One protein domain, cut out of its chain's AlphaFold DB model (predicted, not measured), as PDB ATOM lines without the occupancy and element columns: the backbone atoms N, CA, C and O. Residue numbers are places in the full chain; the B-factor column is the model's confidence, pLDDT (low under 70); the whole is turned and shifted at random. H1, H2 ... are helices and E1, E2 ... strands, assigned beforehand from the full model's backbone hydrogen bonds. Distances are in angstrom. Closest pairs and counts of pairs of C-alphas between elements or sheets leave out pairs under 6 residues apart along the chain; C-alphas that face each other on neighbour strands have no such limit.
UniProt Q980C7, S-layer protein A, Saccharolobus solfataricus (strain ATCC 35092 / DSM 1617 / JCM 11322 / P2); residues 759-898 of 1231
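Overview. This is residues 759 to 898 of the 1231 residues of the protein "S-layer protein A" of Saccharolobus solfataricus (strain ATCC 35092 / DSM 1617 / JCM 11322 / P2) (UniProt Q980C7). The domain is a loose, nearly closed barrel built from one strongly twisted sheet, with E3 and E8 in one wall and the long strands E5, E9 and E10 in the other. At one end E4 and E7 bridge from E5 to E8; toward the other end E5 and E8 part, and H1 and H2 cover the gap between them, with H3 at that end. E1, paired with E3, comes near E10 and nearly closes the ring, while E6 folds back on E5. The printed part has 140 residues, with ten named strands and three named helices; along the chain, six strands come first, then H1, then E7 and E8, then H2 and H3, and last the hairpin of E9 and E10; the class is mixed, helices and strands, and the sheet is branched at E5, with both parallel and antiparallel neighbour pairs. It is compact, with a radius of gyration of the C-alphas of 14.7 A and spans of 41 by 28 by 24 A.

Along the chain. E1, residues 760 to 762, begins at C-alpha 760 at (111.202, 109.266, 135.284). E2 is residues 766 to 768, and E3, residues 773 to 779, is 19.0 A long from first to last C-alpha. E4 is residues 788 to 791. E5, residues 804 to 817, is the longest strand, 34.9 A from C-alpha 804 at (122.214, 96.428, 125.823) to C-alpha 817, and it bends by 65 degrees at residue 807. E6 is residues 820 to 823, H1 is residues 828 to 834 and E7 is residues 839 to 842. E8, residues 849 to 856, spans 19.9 A and bends by 54 degrees at residue 852. H2 is residues 857 to 863 and H3 residues 869 to 872. E9, residues 876 to 883, spans 22.9 A, and E10, residues 889 to 897, spans 26.9 A, ending at C-alpha 897 at (115.327, 106.843, 157.743).

Arrangement. E5 has three neighbours: E4 and E6 lie on one side of it and E9 on the other side. E4 and E5 are parallel, with N 790 and O 805 2.8 A apart. E5 and E6 form a hairpin, with N 815 and O 822 at 2.8 A. E5 and E9 are antiparallel, with N 811 and O 880 at 2.9 A. E9 and E10 form a hairpin, with N 881 and O 890 at 2.8 A, and E2 is parallel to E10, with N 767 and O 895 at 2.8 A. E4 and E7 are antiparallel, with N 840 and O 789 at 2.7 A. E7 and E8 form a hairpin, with N 851 and O 841 at 2.8 A. E3 is antiparallel to E8, with N 850 and O 778 at 2.8 A, and to E1, with N 762 and O 777 at 2.8 A. The closest C-alphas of E1 and E10, Leu 761 and Asn 892, are 5.9 A apart, but E5 and E8 are apart. H1, H2 and H3 are on the same face of the sheet, at heights of 8.5 A, 7.5 A and 7.4 A over it. H1 and H2 are each over none of its strands, but only just, with 2 C-alphas of each falling on E8; H3 is only just over E10, with 3 of its 4 C-alphas. H1 and H2 touch at a steep tilt of 41 degrees, opposite ways; their closest C-alphas are those of Leu 834 and Ala 859, 6.0 A. H2 and H3 touch, closest at the C-alphas of Ser 858 and Ala 869, 5.5 A. In H1 and H2 every O i to N i+4 pair is within hydrogen-bond range; H3 is too short for such a pair.

Size, cuts and confidence. The two C-alphas farthest apart, those of Phe 785 and Pro 867, are 42.7 A apart. The printed part has no cut. The link from E4 to E5, residues 792 to 803, is long. The mean pLDDT of the printed part is 78.3, and 26 residues are under 70, among them residues 784 to 786, 792 to 805 and 852 to 854.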
ATOM      1  N   PRO A 759     111.392 111.032 130.707       84.81
ATOM      2  CA  PRO A 759     111.644 109.866 131.540       84.81
ATOM      3  C   PRO A 759     111.420 110.183 133.020       84.81
ATOM      4  O   PRO A 759     111.484 111.333 133.454       84.81
ATOM      5  N   GLU A 760     111.228 109.147 133.828       86.78
ATOM      6  CA  GLU A 760     111.202 109.266 135.284       86.78
ATOM      7  C   GLU A 760     112.294 108.395 135.905       86.78
ATOM      8  O   GLU A 760     112.448 107.220 135.576       86.78
ATOM      9  N   LEU A 761     113.047 108.954 136.852       87.90
ATOM     10  CA  LEU A 761     113.917 108.151 137.708       87.90
ATOM     11  C   LEU A 761     113.066 107.443 138.758       87.90
ATOM     12  O   LEU A 761     112.370 108.095 139.535       87.90
ATOM     13  N   VAL A 762     113.157 106.120 138.834       87.72
ATOM     14  CA  VAL A 762     112.444 105.331 139.839       87.72
ATOM     15  C   VAL A 762     113.324 105.154 141.062       87.72
ATOM     16  O   VAL A 762     114.260 104.357 141.083       87.72
ATOM     17  N   MET A 763     112.990 105.926 142.091       85.20
ATOM     18  CA  MET A 763     113.579 105.868 143.421       85.20
ATOM     19  C   MET A 763     112.453 105.962 144.460       85.20
ATOM     20  O   MET A 763     111.474 106.683 144.239       85.20
ATOM     21  N   PRO A 764     112.549 105.255 145.597       81.96
ATOM     22  CA  PRO A 764     111.586 105.423 146.678       81.96
ATOM     23  C   PRO A 764     111.687 106.840 147.262       81.96
ATOM     24  O   PRO A 764     112.781 107.365 147.429       81.96
ATOM     25  N   GLN A 765     110.565 107.462 147.635       82.35
ATOM     26  CA  GLN A 765     110.599 108.782 148.289       82.35
ATOM     27  C   GLN A 765     111.291 108.739 149.658       82.35
ATOM     28  O   GLN A 765     111.892 109.723 150.089       82.35
ATOM     29  N   VAL A 766     111.198 107.596 150.339       76.42
ATOM     30  CA  VAL A 766     111.793 107.334 151.648       76.42
ATOM     31  C   VAL A 766     112.365 105.915 151.643       76.42
ATOM     32  O   VAL A 766     111.685 104.989 151.202       76.42
ATOM     33  N   PHE A 767     113.591 105.725 152.127       80.66
ATOM     34  CA  PHE A 767     114.257 104.426 152.168       80.66
ATOM     35  C   PHE A 767     114.922 104.164 153.528       80.66
ATOM     36  O   PHE A 767     115.611 105.037 154.059       80.66
ATOM     37  N   PRO A 768     114.744 102.973 154.127       74.58
ATOM     38  CA  PRO A 768     115.361 102.661 155.406       74.58
ATOM     39  C   PRO A 768     116.868 102.391 155.268       74.58
ATOM     40  O   PRO A 768     117.269 101.472 154.554       74.58
ATOM     41  N   VAL A 769     117.712 103.103 156.023       76.67
ATOM     42  CA  VAL A 769     119.187 102.927 155.991       76.67
ATOM     43  C   VAL A 769     119.654 101.539 156.434       76.67
ATOM     44  O   VAL A 769     120.765 101.126 156.112       76.67
ATOM     45  N   GLY A 770     118.809 100.798 157.158       66.44
ATOM     46  CA  GLY A 770     119.083  99.414 157.554       66.44
ATOM     47  C   GLY A 770     119.031  98.410 156.396       66.44
ATOM     48  O   GLY A 770     119.475  97.274 156.552       66.44
ATOM     49  N   LYS A 771     118.498  98.794 155.229       70.69
ATOM     50  CA  LYS A 771     118.541  97.970 154.018       70.69
ATOM     51  C   LYS A 771     119.791  98.353 153.215       70.69
ATOM     52  O   LYS A 771     119.989  99.512 152.878       70.69
ATOM     53  N   LEU A 772     120.633  97.368 152.888       73.20
ATOM     54  CA  LEU A 772     121.907  97.564 152.163       73.20
ATOM     55  C   LEU A 772     121.738  98.212 150.776       73.20
ATOM     56  O   LEU A 772     122.649  98.870 150.271       73.20
ATOM     57  N   TYR A 773     120.578  98.001 150.162       81.12
ATOM     58  CA  TYR A 773     120.385  98.075 148.726       81.12
ATOM     59  C   TYR A 773     119.066  98.765 148.389       81.12
ATOM     60  O   TYR A 773     117.996  98.197 148.618       81.12
ATOM     61  N   MET A 774     119.148  99.978 147.848       82.40
ATOM     62  CA  MET A 774     117.977 100.747 147.436       82.40
ATOM     63  C   MET A 774     117.618 100.448 145.972       82.40
ATOM     64  O   MET A 774     118.514 100.456 145.128       82.40
ATOM     65  N   PRO A 775     116.335 100.202 145.647       81.40
ATOM     66  CA  PRO A 775     115.890 100.080 144.262       81.40
ATOM     67  C   PRO A 775     116.179 101.358 143.467       81.40
ATOM     68  O   PRO A 775     115.873 102.457 143.932       81.40
ATOM     69  N   PHE A 776     116.742 101.197 142.272       84.76
ATOM     70  CA  PHE A 776     117.008 102.269 141.322       84.76
ATOM     71  C   PHE A 776     116.582 101.820 139.921       84.76
ATOM     72  O   PHE A 776     116.752 100.659 139.543       84.76
ATOM     73  N   GLY A 777     116.015 102.733 139.142       87.37
ATOM     74  CA  GLY A 777     115.591 102.428 137.786       87.37
ATOM     75  C   GLY A 777     115.231 103.657 136.973       87.37
ATOM     76  O   GLY A 777     115.230 104.781 137.476       87.37
ATOM     77  N   ILE A 778     114.907 103.416 135.711       88.07
ATOM     78  CA  ILE A 778     114.419 104.410 134.760       88.07
ATOM     79  C   ILE A 778     113.071 103.912 134.247       88.07
ATOM     80  O   ILE A 778     112.948 102.763 133.828       88.07
ATOM     81  N   ASN A 779     112.058 104.767 134.298       87.31
ATOM     82  CA  ASN A 779     110.789 104.567 133.621       87.31
ATOM     83  C   ASN A 779     110.788 105.421 132.351       87.31
ATOM     84  O   ASN A 779     110.707 106.647 132.437       87.31
ATOM     85  N   ASP A 780     110.914 104.779 131.192       84.92
ATOM     86  CA  ASP A 780     110.936 105.449 129.896       84.92
ATOM     87  C   ASP A 780     110.236 104.600 128.808       84.92
ATOM     88  O   ASP A 780     110.710 103.521 128.430       84.92
ATOM     89  N   PRO A 781     109.103 105.084 128.266       79.26
ATOM     90  CA  PRO A 781     108.361 104.402 127.207       79.26
ATOM     91  C   PRO A 781     109.079 104.232 125.856       79.26
ATOM     92  O   PRO A 781     108.604 103.447 125.029       79.26
ATOM     93  N   TYR A 782     110.189 104.928 125.577       76.98
ATOM     94  CA  TYR A 782     110.925 104.767 124.312       76.98
ATOM     95  C   TYR A 782     111.850 103.558 124.266       76.98
ATOM     96  O   TYR A 782     112.398 103.285 123.199       76.98
ATOM     97  N   TYR A 783     112.045 102.834 125.371       75.51
ATOM     98  CA  TYR A 783     112.979 101.702 125.412       75.51
ATOM     99  C   TYR A 783     112.315 100.335 125.601       75.51
ATOM    100  O   TYR A 783     113.019  99.334 125.584       75.51
ATOM    101  N   VAL A 784     110.981 100.270 125.685       69.79
ATOM    102  CA  VAL A 784     110.161  99.074 126.001       69.79
ATOM    103  C   VAL A 784     110.463  97.815 125.147       69.79
ATOM    104  O   VAL A 784     110.127  96.708 125.546       69.79
ATOM    105  N   PHE A 785     111.094  97.925 123.969       63.16
ATOM    106  CA  PHE A 785     111.490  96.770 123.115       63.16
ATOM    107  C   PHE A 785     112.739  96.060 123.615       63.16
ATOM    108  O   PHE A 785     113.006  94.925 123.224       63.16
ATOM    109  N   TYR A 786     113.572  96.760 124.376       69.82
ATOM    110  CA  TYR A 786     114.839  96.225 124.818       69.82
ATOM    111  C   TYR A 786     114.623  95.433 126.094       69.82
ATOM    112  O   TYR A 786     114.049  95.926 127.050       69.82
ATOM    113  N   SER A 787     115.151  94.213 126.143       73.69
ATOM    114  CA  SER A 787     115.225  93.456 127.398       73.69
ATOM    115  C   SER A 787     116.193  94.092 128.397       73.69
ATOM    116  O   SER A 787     116.138  93.815 129.597       73.69
ATOM    117  N   SER A 788     117.114  94.920 127.892       77.16
ATOM    118  CA  SER A 788     118.103  95.626 128.688       77.16
ATOM    119  C   SER A 788     118.545  96.943 128.052       77.16
ATOM    120  O   SER A 788     118.813  97.026 126.852       77.16
ATOM    121  N   ILE A 789     118.670  97.963 128.891       79.36
ATOM    122  CA  ILE A 789     119.280  99.255 128.569       79.36
ATOM    123  C   ILE A 789     120.569  99.417 129.374       79.36
ATOM    124  O   ILE A 789     120.759  98.767 130.396       79.36
ATOM    125  N   SER A 790     121.463 100.292 128.943       77.55
ATOM    126  CA  SER A 790     122.684 100.632 129.667       77.55
ATOM    127  C   SER A 790     122.744 102.131 129.924       77.55
ATOM    128  O   SER A 790     122.340 102.925 129.075       77.55
ATOM    129  N   ILE A 791     123.268 102.515 131.085       76.12
ATOM    130  CA  ILE A 791     123.632 103.900 131.385       76.12
ATOM    131  C   ILE A 791     125.146 104.026 131.180       76.12
ATOM    132  O   ILE A 791     125.932 103.495 131.968       76.12
ATOM    133  N   GLY A 792     125.564 104.691 130.102       67.16
ATOM    134  CA  GLY A 792     126.974 104.855 129.744       67.16
ATOM    135  C   GLY A 792     127.677 105.991 130.510       67.16
ATOM    136  O   GLY A 792     127.017 106.905 131.008       67.16
ATOM    137  N   PRO A 793     129.025 105.984 130.602       55.43
ATOM    138  CA  PRO A 793     129.733 106.960 131.424       55.43
ATOM    139  C   PRO A 793     129.917 108.377 130.845       55.43
ATOM    140  O   PRO A 793     130.102 109.257 131.675       55.43
ATOM    141  N   GLN A 794     129.870 108.679 129.530       49.18
ATOM    142  CA  GLN A 794     129.932 110.109 129.106       49.18
ATOM    143  C   GLN A 794     129.657 110.511 127.642       49.18
ATOM    144  O   GLN A 794     129.696 111.706 127.351       49.18
ATOM    145  N   SER A 795     129.364 109.612 126.706       44.75
ATOM    146  CA  SER A 795     129.108 110.005 125.307       44.75
ATOM    147  C   SER A 795     127.634 109.786 124.982       44.75
ATOM    148  O   SER A 795     127.183 108.646 124.971       44.75
ATOM    149  N   GLY A 796     126.880 110.860 124.719       48.09
ATOM    150  CA  GLY A 796     125.455 110.836 124.339       48.09
ATOM    151  C   GLY A 796     125.171 110.226 122.956       48.09
ATOM    152  O   GLY A 796     124.360 110.752 122.199       48.09
ATOM    153  N   VAL A 797     125.879 109.154 122.597       50.16
ATOM    154  CA  VAL A 797     125.703 108.374 121.372       50.16
ATOM    155  C   VAL A 797     125.053 107.048 121.759       50.16
ATOM    156  O   VAL A 797     125.554 106.335 122.630       50.16
ATOM    157  N   ILE A 798     123.938 106.717 121.104       49.10
ATOM    158  CA  ILE A 798     123.328 105.388 121.198       49.10
ATOM    159  C   ILE A 798     124.253 104.411 120.464       49.10
ATOM    160  O   ILE A 798     124.284 104.391 119.233       49.10
ATOM    161  N   GLU A 799     125.003 103.608 121.212       54.05
ATOM    162  CA  GLU A 799     125.808 102.500 120.693       54.05
ATOM    163  C   GLU A 799     125.271 101.178 121.248       54.05
ATOM    164  O   GLU A 799     124.839 101.100 122.404       54.05
ATOM    165  N   ALA A 800     125.282 100.138 120.411       49.56
ATOM    166  CA  ALA A 800     125.059  98.777 120.875       49.56
ATOM    167  C   ALA A 800     126.262  98.368 121.737       49.56
ATOM    168  O   ALA A 800     127.389  98.308 121.245       49.56
ATOM    169  N   VAL A 801     126.022  98.105 123.017       54.36
ATOM    170  CA  VAL A 801     126.998  97.528 123.945       54.36
ATOM    171  C   VAL A 801     126.740  96.030 124.086       54.36
ATOM    172  O   VAL A 801     125.641  95.554 123.815       54.36
ATOM    173  N   GLU A 802     127.759  95.281 124.520       50.30
ATOM    174  CA  GLU A 802     127.763  93.808 124.608       50.30
ATOM    175  C   GLU A 802     126.510  93.213 125.289       50.30
ATOM    176  O   GLU A 802     126.127  92.090 124.982       50.30
ATOM    177  N   ASN A 803     125.834  93.980 126.158       53.64
ATOM    178  CA  ASN A 803     124.638  93.574 126.901       53.64
ATOM    179  C   ASN A 803     123.525  94.655 126.948       53.64
ATOM    180  O   ASN A 803     122.866  94.791 127.977       53.64
ATOM    181  N   GLY A 804     123.333  95.466 125.895       60.10
ATOM    182  CA  GLY A 804     122.214  96.428 125.823       60.10
ATOM    183  C   GLY A 804     122.444  97.623 124.885       60.10
ATOM    184  O   GLY A 804     123.403  97.652 124.120       60.10
ATOM    185  N   PHE A 805     121.576  98.636 124.957       66.62
ATOM    186  CA  PHE A 805     121.754  99.929 124.273       66.62
ATOM    187  C   PHE A 805     122.059 101.032 125.284       66.62
ATOM    188  O   PHE A 805     121.382 101.117 126.305       66.62
ATOM    189  N   ASN A 806     123.045 101.893 125.011       73.92
ATOM    190  CA  ASN A 806     123.256 103.082 125.839       73.92
ATOM    191  C   ASN A 806     122.118 104.092 125.616       73.92
ATOM    192  O   ASN A 806     121.971 104.607 124.506       73.92
ATOM    193  N   VAL A 807     121.330 104.365 126.656       78.80
ATOM    194  CA  VAL A 807     120.144 105.238 126.577       78.80
ATOM    195  C   VAL A 807     120.344 106.617 127.200       78.80
ATOM    196  O   VAL A 807     119.603 107.552 126.913       78.80
ATOM    197  N   GLY A 808     121.379 106.771 128.022       82.15
ATOM    198  CA  GLY A 808     121.609 107.990 128.780       82.15
ATOM    199  C   GLY A 808     122.718 107.840 129.804       82.15
ATOM    200  O   GLY A 808     123.419 106.829 129.851       82.15
ATOM    201  N   ASN A 809     122.891 108.865 130.632       82.59
ATOM    202  CA  ASN A 809     123.959 108.913 131.625       82.59
ATOM    203  C   ASN A 809     123.508 109.564 132.939       82.59
ATOM    204  O   ASN A 809     122.716 110.510 132.948       82.59
ATOM    205  N   ILE A 810     124.048 109.084 134.067       82.50
ATOM    206  CA  ILE A 810     123.971 109.829 135.330       82.50
ATOM    207  C   ILE A 810     124.879 111.049 135.207       82.50
ATOM    208  O   ILE A 810     126.056 110.925 134.871       82.50
ATOM    209  N   THR A 811     124.327 112.225 135.478       86.65
ATOM    210  CA  THR A 811     125.038 113.507 135.386       86.65
ATOM    211  C   THR A 811     125.375 114.082 136.755       86.65
ATOM    212  O   THR A 811     126.361 114.806 136.875       86.65
ATOM    213  N   SER A 812     124.617 113.731 137.804       86.87
ATOM    214  CA  SER A 812     124.943 114.107 139.182       86.87
ATOM    215  C   SER A 812     124.424 113.097 140.216       86.87
ATOM    216  O   SER A 812     123.365 112.494 140.030       86.87
ATOM    217  N   ILE A 813     125.173 112.925 141.314       88.57
ATOM    218  CA  ILE A 813     124.715 112.297 142.563       88.57
ATOM    219  C   ILE A 813     125.109 113.238 143.699       88.57
ATOM    220  O   ILE A 813     126.296 113.517 143.877       88.57
ATOM    221  N   THR A 814     124.130 113.721 144.458       91.51
ATOM    222  CA  THR A 814     124.346 114.659 145.569       91.51
ATOM    223  C   THR A 814     123.622 114.167 146.813       91.51
ATOM    224  O   THR A 814     122.502 113.673 146.717       91.51
ATOM    225  N   VAL A 815     124.243 114.298 147.982       91.45
ATOM    226  CA  VAL A 815     123.609 114.005 149.269       91.45
ATOM    227  C   VAL A 815     123.534 115.274 150.095       91.45
ATOM    228  O   VAL A 815     124.548 115.907 150.359       91.45
ATOM    229  N   GLU A 816     122.327 115.627 150.514       90.65
ATOM    230  CA  GLU A 816     122.092 116.678 151.492       90.65
ATOM    231  C   GLU A 816     122.204 116.072 152.895       90.65
ATOM    232  O   GLU A 816     121.285 115.412 153.389       90.65
ATOM    233  N   LEU A 817     123.366 116.264 153.512       84.63
ATOM    234  CA  LEU A 817     123.711 115.807 154.855       84.63
ATOM    235  C   LEU A 817     123.712 117.008 155.797       84.63
ATOM    236  O   LEU A 817     124.507 117.930 155.635       84.63
ATOM    237  N   ASN A 818     122.824 117.007 156.795       77.11
ATOM    238  CA  ASN A 818     122.704 118.098 157.773       77.11
ATOM    239  C   ASN A 818     122.564 119.498 157.129       77.11
ATOM    240  O   ASN A 818     123.087 120.481 157.652       77.11
ATOM    241  N   GLY A 819     121.878 119.585 155.983       76.04
ATOM    242  CA  GLY A 819     121.678 120.825 155.224       76.04
ATOM    243  C   GLY A 819     122.841 121.240 154.313       76.04
ATOM    244  O   GLY A 819     122.752 122.289 153.678       76.04
ATOM    245  N   MET A 820     123.921 120.454 154.222       83.01
ATOM    246  CA  MET A 820     125.010 120.671 153.261       83.01
ATOM    247  C   MET A 820     124.930 119.679 152.101       83.01
ATOM    248  O   MET A 820     124.716 118.489 152.318       83.01
ATOM    249  N   ASN A 821     125.130 120.167 150.875       88.28
ATOM    250  CA  ASN A 821     125.139 119.346 149.665       88.28
ATOM    251  C   ASN A 821     126.549 118.821 149.378       88.28
ATOM    252  O   ASN A 821     127.435 119.592 149.016       88.28
ATOM    253  N   GLU A 822     126.725 117.509 149.470       88.22
ATOM    254  CA  GLU A 822     127.952 116.802 149.110       88.22
ATOM    255  C   GLU A 822     127.760 116.088 147.769       88.22
ATOM    256  O   GLU A 822     126.902 115.211 147.635       88.22
ATOM    257  N   SER A 823     128.542 116.453 146.752       87.06
ATOM    258  CA  SER A 823     128.470 115.829 145.425       87.06
ATOM    259  C   SER A 823     129.490 114.704 145.277       87.06
ATOM    260  O   SER A 823     130.679 114.875 145.545       87.06
ATOM    261  N   ILE A 824     129.049 113.553 144.772       84.22
ATOM    262  CA  ILE A 824     129.941 112.439 144.447       84.22
ATOM    263  C   ILE A 824     130.568 112.667 143.071       84.22
ATOM    264  O   ILE A 824     129.867 112.824 142.071       84.22
ATOM    265  N   VAL A 825     131.900 112.606 142.992       81.70
ATOM    266  CA  VAL A 825     132.618 112.623 141.709       81.70
ATOM    267  C   VAL A 825     132.255 111.374 140.900       81.70
ATOM    268  O   VAL A 825     132.572 110.252 141.309       81.70
ATOM    269  N   LEU A 826     131.639 111.562 139.731       79.84
ATOM    270  CA  LEU A 826     131.210 110.490 138.827       79.84
ATOM    271  C   LEU A 826     132.382 109.927 138.003       79.84
ATOM    272  O   LEU A 826     132.453 110.089 136.790       79.84
ATOM    273  N   SER A 827     133.331 109.272 138.673       77.10
ATOM    274  CA  SER A 827     134.338 108.434 138.004       77.10
ATOM    275  C   SER A 827     133.770 107.037 137.716       77.10
ATOM    276  O   SER A 827     132.919 106.578 138.485       77.10
ATOM    277  N   PRO A 828     134.265 106.300 136.700       67.50
ATOM    278  CA  PRO A 828     133.841 104.918 136.446       67.50
ATOM    279  C   PRO A 828     133.899 104.025 137.697       67.50
ATOM    280  O   PRO A 828     132.994 103.227 137.922       67.50
ATOM    281  N   LEU A 829     134.910 104.225 138.555       75.80
ATOM    282  CA  LEU A 829     135.090 103.498 139.817       75.80
ATOM    283  C   LEU A 829     134.022 103.835 140.873       75.80
ATOM    284  O   LEU A 829     133.562 102.952 141.595       75.80
ATOM    285  N   ASN A 830     133.655 105.110 141.018       78.27
ATOM    286  CA  ASN A 830     132.645 105.528 141.996       78.27
ATOM    287  C   ASN A 830     131.243 105.135 141.534       78.27
ATOM    288  O   ASN A 830     130.441 104.664 142.341       78.27
ATOM    289  N   VAL A 831     130.979 105.267 140.232       73.51
ATOM    290  CA  VAL A 831     129.729 104.820 139.620       73.51
ATOM    291  C   VAL A 831     129.575 103.312 139.799       73.51
ATOM    292  O   VAL A 831     128.546 102.906 140.315       73.51
ATOM    293  N   SER A 832     130.596 102.487 139.530       72.58
ATOM    294  CA  SER A 832     130.508 101.026 139.727       72.58
ATOM    295  C   SER A 832     130.346 100.585 141.191       72.58
ATOM    296  O   SER A 832     129.903  99.473 141.461       72.58
ATOM    297  N   LYS A 833     130.746 101.423 142.162       79.23
ATOM    298  CA  LYS A 833     130.543 101.156 143.600       79.23
ATOM    299  C   LYS A 833     129.120 101.470 144.058       79.23
ATOM    300  O   LYS A 833     128.589 100.764 144.914       79.23
ATOM    301  N   LEU A 834     128.540 102.550 143.535       81.36
ATOM    302  CA  LEU A 834     127.184 102.995 143.870       81.36
ATOM    303  C   LEU A 834     126.136 102.217 143.080       81.36
ATOM    304  O   LEU A 834     125.176 101.721 143.663       81.36
ATOM    305  N   LEU A 835     126.361 102.087 141.776       75.40
ATOM    306  CA  LEU A 835     125.586 101.308 140.827       75.40
ATOM    307  C   LEU A 835     126.310  99.977 140.581       75.40
ATOM    308  O   LEU A 835     127.255  99.911 139.803       75.40
ATOM    309  N   ILE A 836     125.850  98.904 141.231       69.73
ATOM    310  CA  ILE A 836     126.433  97.547 141.128       69.73
ATOM    311  C   ILE A 836     126.493  97.027 139.672       69.73
ATOM    312  O   ILE A 836     127.302  96.160 139.353       69.73
ATOM    313  N   SER A 837     125.658  97.566 138.780       71.54
ATOM    314  CA  SER A 837     125.645  97.299 137.340       71.54
ATOM    315  C   SER A 837     125.269  98.576 136.576       71.54
ATOM    316  O   SER A 837     124.438  99.356 137.043       71.54
ATOM    317  N   SER A 838     125.834  98.794 135.388       68.59
ATOM    318  CA  SER A 838     125.378  99.844 134.460       68.59
ATOM    319  C   SER A 838     124.227  99.389 133.557       68.59
ATOM    320  O   SER A 838     123.631 100.220 132.879       68.59
ATOM    321  N   ASN A 839     123.906  98.090 133.543       78.07
ATOM    322  CA  ASN A 839     122.873  97.503 132.687       78.07
ATOM    323  C   ASN A 839     121.574  97.298 133.464       78.07
ATOM    324  O   ASN A 839     121.564  96.569 134.467       78.07
ATOM    325  N   LEU A 840     120.496  97.911 132.969       80.99
ATOM    326  CA  LEU A 840     119.144  97.818 133.482       80.99
ATOM    327  C   LEU A 840     118.310  96.824 132.715       80.99
ATOM    328  O   LEU A 840     118.095  96.988 131.523       80.99
ATOM    329  N   GLY A 841     117.844  95.804 133.432       81.69
ATOM    330  CA  GLY A 841     116.873  94.859 132.928       81.69
ATOM    331  C   GLY A 841     115.482  95.463 132.970       81.69
ATOM    332  O   GLY A 841     115.157  96.322 133.788       81.69
ATOM    333  N   GLU A 842     114.640  95.001 132.076       78.74
ATOM    334  CA  GLU A 842     113.221  95.286 132.147       78.74
ATOM    335  C   GLU A 842     112.585  94.568 133.360       78.74
ATOM    336  O   GLU A 842     112.888  93.402 133.619       78.74
ATOM    337  N   VAL A 843     111.704  95.233 134.124       76.65
ATOM    338  CA  VAL A 843     111.017  94.607 135.285       76.65
ATOM    339  C   VAL A 843     110.116  93.449 134.865       76.65
ATOM    340  O   VAL A 843     109.980  92.450 135.570       76.65
ATOM    341  N   SER A 844     109.467  93.606 133.723       74.78
ATOM    342  CA  SER A 844     108.579  92.628 133.120       74.78
ATOM    343  C   SER A 844     108.545  92.907 131.633       74.78
ATOM    344  O   SER A 844     108.572  94.076 131.267       74.78
ATOM    345  N   GLN A 845     108.399  91.872 130.811       71.83
ATOM    346  CA  GLN A 845     108.272  92.035 129.366       71.83
ATOM    347  C   GLN A 845     107.263  93.144 129.020       71.83
ATOM    348  O   GLN A 845     106.116  93.098 129.469       71.83
ATOM    349  N   CYS A 846     107.690  94.118 128.226       65.56
ATOM    350  CA  CYS A 846     106.932  95.295 127.803       65.56
ATOM    351  C   CYS A 846     106.620  96.352 128.866       65.56
ATOM    352  O   CYS A 846     105.641  97.095 128.747       65.56
ATOM    353  N   SER A 847     107.450  96.445 129.892       76.59
ATOM    354  CA  SER A 847     107.398  97.515 130.869       76.59
ATOM    355  C   SER A 847     108.261  98.696 130.423       76.59
ATOM    356  O   SER A 847     109.432  98.508 130.108       76.59
ATOM    357  N   PRO A 848     107.764  99.945 130.500       78.08
ATOM    358  CA  PRO A 848     108.645 101.110 130.394       78.08
ATOM    359  C   PRO A 848     109.603 101.201 131.588       78.08
ATOM    360  O   PRO A 848     110.539 101.993 131.572       78.08
ATOM    361  N   LEU A 849     109.377 100.394 132.631       85.69
ATOM    362  CA  LEU A 849     110.185 100.361 133.829       85.69
ATOM    363  C   LEU A 849     111.366  99.395 133.685       85.69
ATOM    364  O   LEU A 849     111.230  98.171 133.790       85.69
ATOM    365  N   PHE A 850     112.544  99.991 133.565       84.26
ATOM    366  CA  PHE A 850     113.832  99.334 133.635       84.26
ATOM    367  C   PHE A 850     114.375  99.447 135.047       84.26
ATOM    368  O   PHE A 850     114.645 100.541 135.547       84.26
ATOM    369  N   THR A 851     114.545  98.307 135.702       78.30
ATOM    370  CA  THR A 851     115.177  98.251 137.016       78.30
ATOM    371  C   THR A 851     116.206  97.147 137.055       78.30
ATOM    372  O   THR A 851     116.167  96.137 136.366       78.30
ATOM    373  N   THR A 852     117.178  97.379 137.895       67.57
ATOM    374  CA  THR A 852     118.357  96.560 138.138       67.57
ATOM    375  C   THR A 852     119.080  97.296 139.262       67.57
ATOM    376  O   THR A 852     118.530  98.240 139.822       67.57
ATOM    377  N   THR A 853     120.350  96.984 139.495       58.31
ATOM    378  CA  THR A 853     121.292  97.926 140.105       58.31
ATOM    379  C   THR A 853     120.795  98.506 141.419       58.31
ATOM    380  O   THR A 853     120.272  99.611 141.517       58.31
ATOM    381  N   LEU A 854     121.015  97.739 142.473       61.49
ATOM    382  CA  LEU A 854     120.819  98.227 143.821       61.49
ATOM    383  C   LEU A 854     121.781  99.395 144.059       61.49
ATOM    384  O   LEU A 854     122.997  99.222 143.968       61.49
ATOM    385  N   PHE A 855     121.240 100.566 144.378       74.79
ATOM    386  CA  PHE A 855     122.043 101.679 144.847       74.79
ATOM    387  C   PHE A 855     122.581 101.305 146.232       74.79
ATOM    388  O   PHE A 855     121.815 101.102 147.183       74.79
ATOM    389  N   ASN A 856     123.897 101.132 146.340       85.08
ATOM    390  CA  ASN A 856     124.522 100.636 147.561       85.08
ATOM    391  C   ASN A 856     124.645 101.759 148.604       85.08
ATOM    392  O   ASN A 856     125.534 102.609 148.532       85.08
ATOM    393  N   ILE A 857     123.773 101.727 149.613       85.06
ATOM    394  CA  ILE A 857     123.731 102.737 150.682       85.06
ATOM    395  C   ILE A 857     124.992 102.690 151.557       85.06
ATOM    396  O   ILE A 857     125.462 103.721 152.036       85.06
ATOM    397  N   SER A 858     125.602 101.514 151.726       83.76
ATOM    398  CA  SER A 858     126.862 101.394 152.474       83.76
ATOM    399  C   SER A 858     128.048 101.973 151.696       83.76
ATOM    400  O   SER A 858     128.904 102.636 152.282       83.76
ATOM    401  N   ALA A 859     128.083 101.784 150.373       86.25
ATOM    402  CA  ALA A 859     129.078 102.422 149.513       86.25
ATOM    403  C   ALA A 859     128.897 103.946 149.477       86.25
ATOM    404  O   ALA A 859     129.895 104.664 149.485       86.25
ATOM    405  N   LEU A 860     127.651 104.438 149.509       90.46
ATOM    406  CA  LEU A 860     127.353 105.866 149.629       90.46
ATOM    407  C   LEU A 860     127.950 106.460 150.908       90.46
ATOM    408  O   LEU A 860     128.691 107.437 150.830       90.46
ATOM    409  N   ALA A 861     127.689 105.839 152.063       86.46
ATOM    410  CA  ALA A 861     128.270 106.272 153.334       86.46
ATOM    411  C   ALA A 861     129.808 106.293 153.273       86.46
ATOM    412  O   ALA A 861     130.430 107.267 153.689       86.46
ATOM    413  N   SER A 862     130.422 105.255 152.692       86.87
ATOM    414  CA  SER A 862     131.878 105.164 152.549       86.87
ATOM    415  C   SER A 862     132.471 106.232 151.623       86.87
ATOM    416  O   SER A 862     133.514 106.789 151.953       86.87
ATOM    417  N   LEU A 863     131.834 106.532 150.485       89.08
ATOM    418  CA  LEU A 863     132.301 107.560 149.544       89.08
ATOM    419  C   LEU A 863     132.177 108.979 150.115       89.08
ATOM    420  O   LEU A 863     132.954 109.847 149.732       89.08
ATOM    421  N   LEU A 864     131.245 109.192 151.050       89.36
ATOM    422  CA  LEU A 864     131.081 110.436 151.809       89.36
ATOM    423  C   LEU A 864     131.962 110.496 153.071       89.36
ATOM    424  O   LEU A 864     131.914 111.479 153.804       89.36
ATOM    425  N   GLY A 865     132.746 109.451 153.364       85.46
ATOM    426  CA  GLY A 865     133.602 109.390 154.554       85.46
ATOM    427  C   GLY A 865     132.857 109.198 155.885       85.46
ATOM    428  O   GLY A 865     133.419 109.478 156.942       85.46
ATOM    429  N   LEU A 866     131.606 108.722 155.864       87.61
ATOM    430  CA  LEU A 866     130.798 108.476 157.064       87.61
ATOM    431  C   LEU A 866     131.145 107.126 157.725       87.61
ATOM    432  O   LEU A 866     131.461 106.159 157.028       87.61
ATOM    433  N   PRO A 867     131.030 107.004 159.065       83.29
ATOM    434  CA  PRO A 867     131.444 105.800 159.791       83.29
ATOM    435  C   PRO A 867     130.542 104.579 159.547       83.29
ATOM    436  O   PRO A 867     131.002 103.447 159.673       83.29
ATOM    437  N   ASN A 868     129.253 104.781 159.251       82.07
ATOM    438  CA  ASN A 868     128.287 103.721 158.954       82.07
ATOM    439  C   ASN A 868     127.037 104.289 158.251       82.07
ATOM    440  O   ASN A 868     126.831 105.500 158.215       82.07
ATOM    441  N   ALA A 869     126.176 103.411 157.726       81.69
ATOM    442  CA  ALA A 869     124.949 103.806 157.028       81.69
ATOM    443  C   ALA A 869     123.904 104.495 157.930       81.69
ATOM    444  O   ALA A 869     123.112 105.292 157.435       81.69
ATOM    445  N   ALA A 870     123.900 104.245 159.245       79.48
ATOM    446  CA  ALA A 870     122.959 104.899 160.159       79.48
ATOM    447  C   ALA A 870     123.213 106.412 160.281       79.48
ATOM    448  O   ALA A 870     122.280 107.166 160.549       79.48
ATOM    449  N   ALA A 871     124.442 106.870 160.010       84.33
ATOM    450  CA  ALA A 871     124.788 108.291 159.949       84.33
ATOM    451  C   ALA A 871     124.099 109.048 158.796       84.33
ATOM    452  O   ALA A 871     124.097 110.274 158.796       84.33
ATOM    453  N   LEU A 872     123.491 108.339 157.837       86.53
ATOM    454  CA  LEU A 872     122.682 108.936 156.772       86.53
ATOM    455  C   LEU A 872     121.238 109.243 157.210       86.53
ATOM    456  O   LEU A 872     120.473 109.792 156.420       86.53
ATOM    457  N   ASN A 873     120.830 108.891 158.435       83.89
ATOM    458  CA  ASN A 873     119.467 109.130 158.913       83.89
ATOM    459  C   ASN A 873     119.085 110.621 158.816       83.89
ATOM    460  O   ASN A 873     119.777 111.482 159.348       83.89
ATOM    461  N   GLY A 874     117.969 110.910 158.148       80.06
ATOM    462  CA  GLY A 874     117.484 112.260 157.861       80.06
ATOM    463  C   GLY A 874     118.067 112.909 156.600       80.06
ATOM    464  O   GLY A 874     117.646 114.009 156.260       80.06
ATOM    465  N   SER A 875     118.998 112.258 155.896       87.54
ATOM    466  CA  SER A 875     119.642 112.820 154.697       87.54
ATOM    467  C   SER A 875     118.793 112.616 153.440       87.54
ATOM    468  O   SER A 875     118.113 111.592 153.310       87.54
ATOM    469  N   TYR A 876     118.884 113.550 152.486       90.47
ATOM    470  CA  TYR A 876     118.293 113.397 151.152       90.47
ATOM    471  C   TYR A 876     119.355 113.014 150.122       90.47
ATOM    472  O   TYR A 876     120.332 113.727 149.928       90.47
ATOM    473  N   LEU A 877     119.142 111.904 149.425       91.56
ATOM    474  CA  LEU A 877     119.924 111.497 148.261       91.56
ATOM    475  C   LEU A 877     119.238 112.003 146.990       91.56
ATOM    476  O   LEU A 877     118.078 111.673 146.773       91.56
ATOM    477  N   TYR A 878     119.960 112.734 146.146       92.10
ATOM    478  CA  TYR A 878     119.523 113.240 144.844       92.10
ATOM    479  C   TYR A 878     120.330 112.574 143.726       92.10
ATOM    480  O   TYR A 878     121.560 112.511 143.797       92.10
ATOM    481  N   VAL A 879     119.651 112.112 142.677       89.14
ATOM    482  CA  VAL A 879     120.282 111.551 141.471       89.14
ATOM    483  C   VAL A 879     119.707 112.238 140.239       89.14
ATOM    484  O   VAL A 879     118.487 112.360 140.132       89.14
ATOM    485  N   THR A 880     120.571 112.663 139.312       90.05
ATOM    486  CA  THR A 880     120.182 113.276 138.031       90.05
ATOM    487  C   THR A 880     120.586 112.392 136.854       90.05
ATOM    488  O   THR A 880     121.752 112.022 136.717       90.05
ATOM    489  N   TYR A 881     119.630 112.111 135.974       87.35
ATOM    490  CA  TYR A 881     119.774 111.352 134.732       87.35
ATOM    491  C   TYR A 881     119.516 112.256 133.523       87.35
ATOM    492  O   TYR A 881     118.652 113.130 133.583       87.35
ATOM    493  N   HIS A 882     120.274 112.059 132.446       87.63
ATOM    494  CA  HIS A 882     120.062 112.707 131.155       87.63
ATOM    495  C   HIS A 882     119.735 111.656 130.094       87.63
ATOM    496  O   HIS A 882     120.505 110.711 129.902       87.63
ATOM    497  N   ASP A 883     118.608 111.845 129.415       86.11
ATOM    498  CA  ASP A 883     118.096 110.935 128.395       86.11
ATOM    499  C   ASP A 883     118.506 111.350 126.976       86.11
ATOM    500  O   ASP A 883     118.399 112.521 126.608       86.11
ATOM    501  N   ILE A 884     118.947 110.392 126.155       78.73
ATOM    502  CA  ILE A 884     119.462 110.676 124.806       78.73
ATOM    503  C   ILE A 884     118.337 110.951 123.791       78.73
ATOM    504  O   ILE A 884     118.564 111.705 122.843       78.73
ATOM    505  N   ILE A 885     117.142 110.367 123.952       75.06
ATOM    506  CA  ILE A 885     116.041 110.507 122.979       75.06
ATOM    507  C   ILE A 885     115.278 111.818 123.185       75.06
ATOM    508  O   ILE A 885     115.130 112.597 122.244       75.06
ATOM    509  N   SER A 886     114.803 112.070 124.403       78.59
ATOM    510  CA  SER A 886     114.070 113.286 124.776       78.59
ATOM    511  C   SER A 886     114.981 114.502 124.972       78.59
ATOM    512  O   SER A 886     114.517 115.640 124.867       78.59
ATOM    513  N   GLY A 887     116.270 114.286 125.270       79.27
ATOM    514  CA  GLY A 887     117.200 115.341 125.689       79.27
ATOM    515  C   GLY A 887     116.889 115.918 127.076       79.27
ATOM    516  O   GLY A 887     117.398 116.984 127.433       79.27
ATOM    517  N   ALA A 888     116.006 115.275 127.848       84.41
ATOM    518  CA  ALA A 888     115.551 115.775 129.136       84.41
ATOM    519  C   ALA A 888     116.516 115.414 130.277       84.41
ATOM    520  O   ALA A 888     117.108 114.334 130.308       84.41
ATOM    521  N   TYR A 889     116.614 116.314 131.260       88.42
ATOM    522  CA  TYR A 889     117.255 116.052 132.549       88.42
ATOM    523  C   TYR A 889     116.187 115.744 133.594       88.42
ATOM    524  O   TYR A 889     115.260 116.528 133.794       88.42
ATOM    525  N   VAL A 890     116.348 114.632 134.303       90.33
ATOM    526  CA  VAL A 890     115.399 114.155 135.309       90.33
ATOM    527  C   VAL A 890     116.140 113.980 136.621       90.33
ATOM    528  O   VAL A 890     117.145 113.276 136.674       90.33
ATOM    529  N   THR A 891     115.659 114.623 137.683       90.98
ATOM    530  CA  THR A 891     116.214 114.471 139.035       90.98
ATOM    531  C   THR A 891     115.155 113.896 139.960       90.98
ATOM    532  O   THR A 891     114.036 114.405 139.992       90.98
ATOM    533  N   ASN A 892     115.508 112.872 140.736       92.43
ATOM    534  CA  ASN A 892     114.654 112.353 141.806       92.43
ATOM    535  C   ASN A 892     115.423 112.300 143.135       92.43
ATOM    536  O   ASN A 892     116.657 112.351 143.147       92.43
ATOM    537  N   ARG A 893     114.685 112.251 144.252       90.50
ATOM    538  CA  ARG A 893     115.236 112.273 145.609       90.50
ATOM    539  C   ARG A 893     114.644 111.209 146.531       90.50
ATOM    540  O   ARG A 893     113.458 110.895 146.444       90.50
ATOM    541  N   THR A 894     115.447 110.762 147.491       89.05
ATOM    542  CA  THR A 894     115.064 109.801 148.534       89.05
ATOM    543  C   THR A 894     115.495 110.291 149.912       89.05
ATOM    544  O   THR A 894     116.662 110.620 150.103       89.05
ATOM    545  N   LEU A 895     114.580 110.294 150.884       86.22
ATOM    546  CA  LEU A 895     114.884 110.507 152.303       86.22
ATOM    547  C   LEU A 895     115.335 109.198 152.966       86.22
ATOM    548  O   LEU A 895     114.648 108.186 152.867       86.22
ATOM    549  N   LEU A 896     116.437 109.216 153.704       85.17
ATOM    550  CA  LEU A 896     116.978 108.038 154.384       85.17
ATOM    551  C   LEU A 896     116.549 107.996 155.871       85.17
ATOM    552  O   LEU A 896     116.782 108.965 156.583       85.17
ATOM    553  N   VAL A 897     115.911 106.915 156.365       78.60
ATOM    554  CA  VAL A 897     115.327 106.843 157.743       78.60
ATOM    555  C   VAL A 897     115.566 105.518 158.493       78.60
ATOM    556  O   VAL A 897     115.972 104.530 157.892       78.60
ATOM    557  N   VAL A 898     115.278 105.462 159.805       67.42
ATOM    558  CA  VAL A 898     115.431 104.252 160.657       67.42
ATOM    559  C   VAL A 898     114.103 103.506 160.985       67.42
ATOM    560  O   VAL A 898     114.155 102.292 161.161       67.42
TER     561      VAL A 898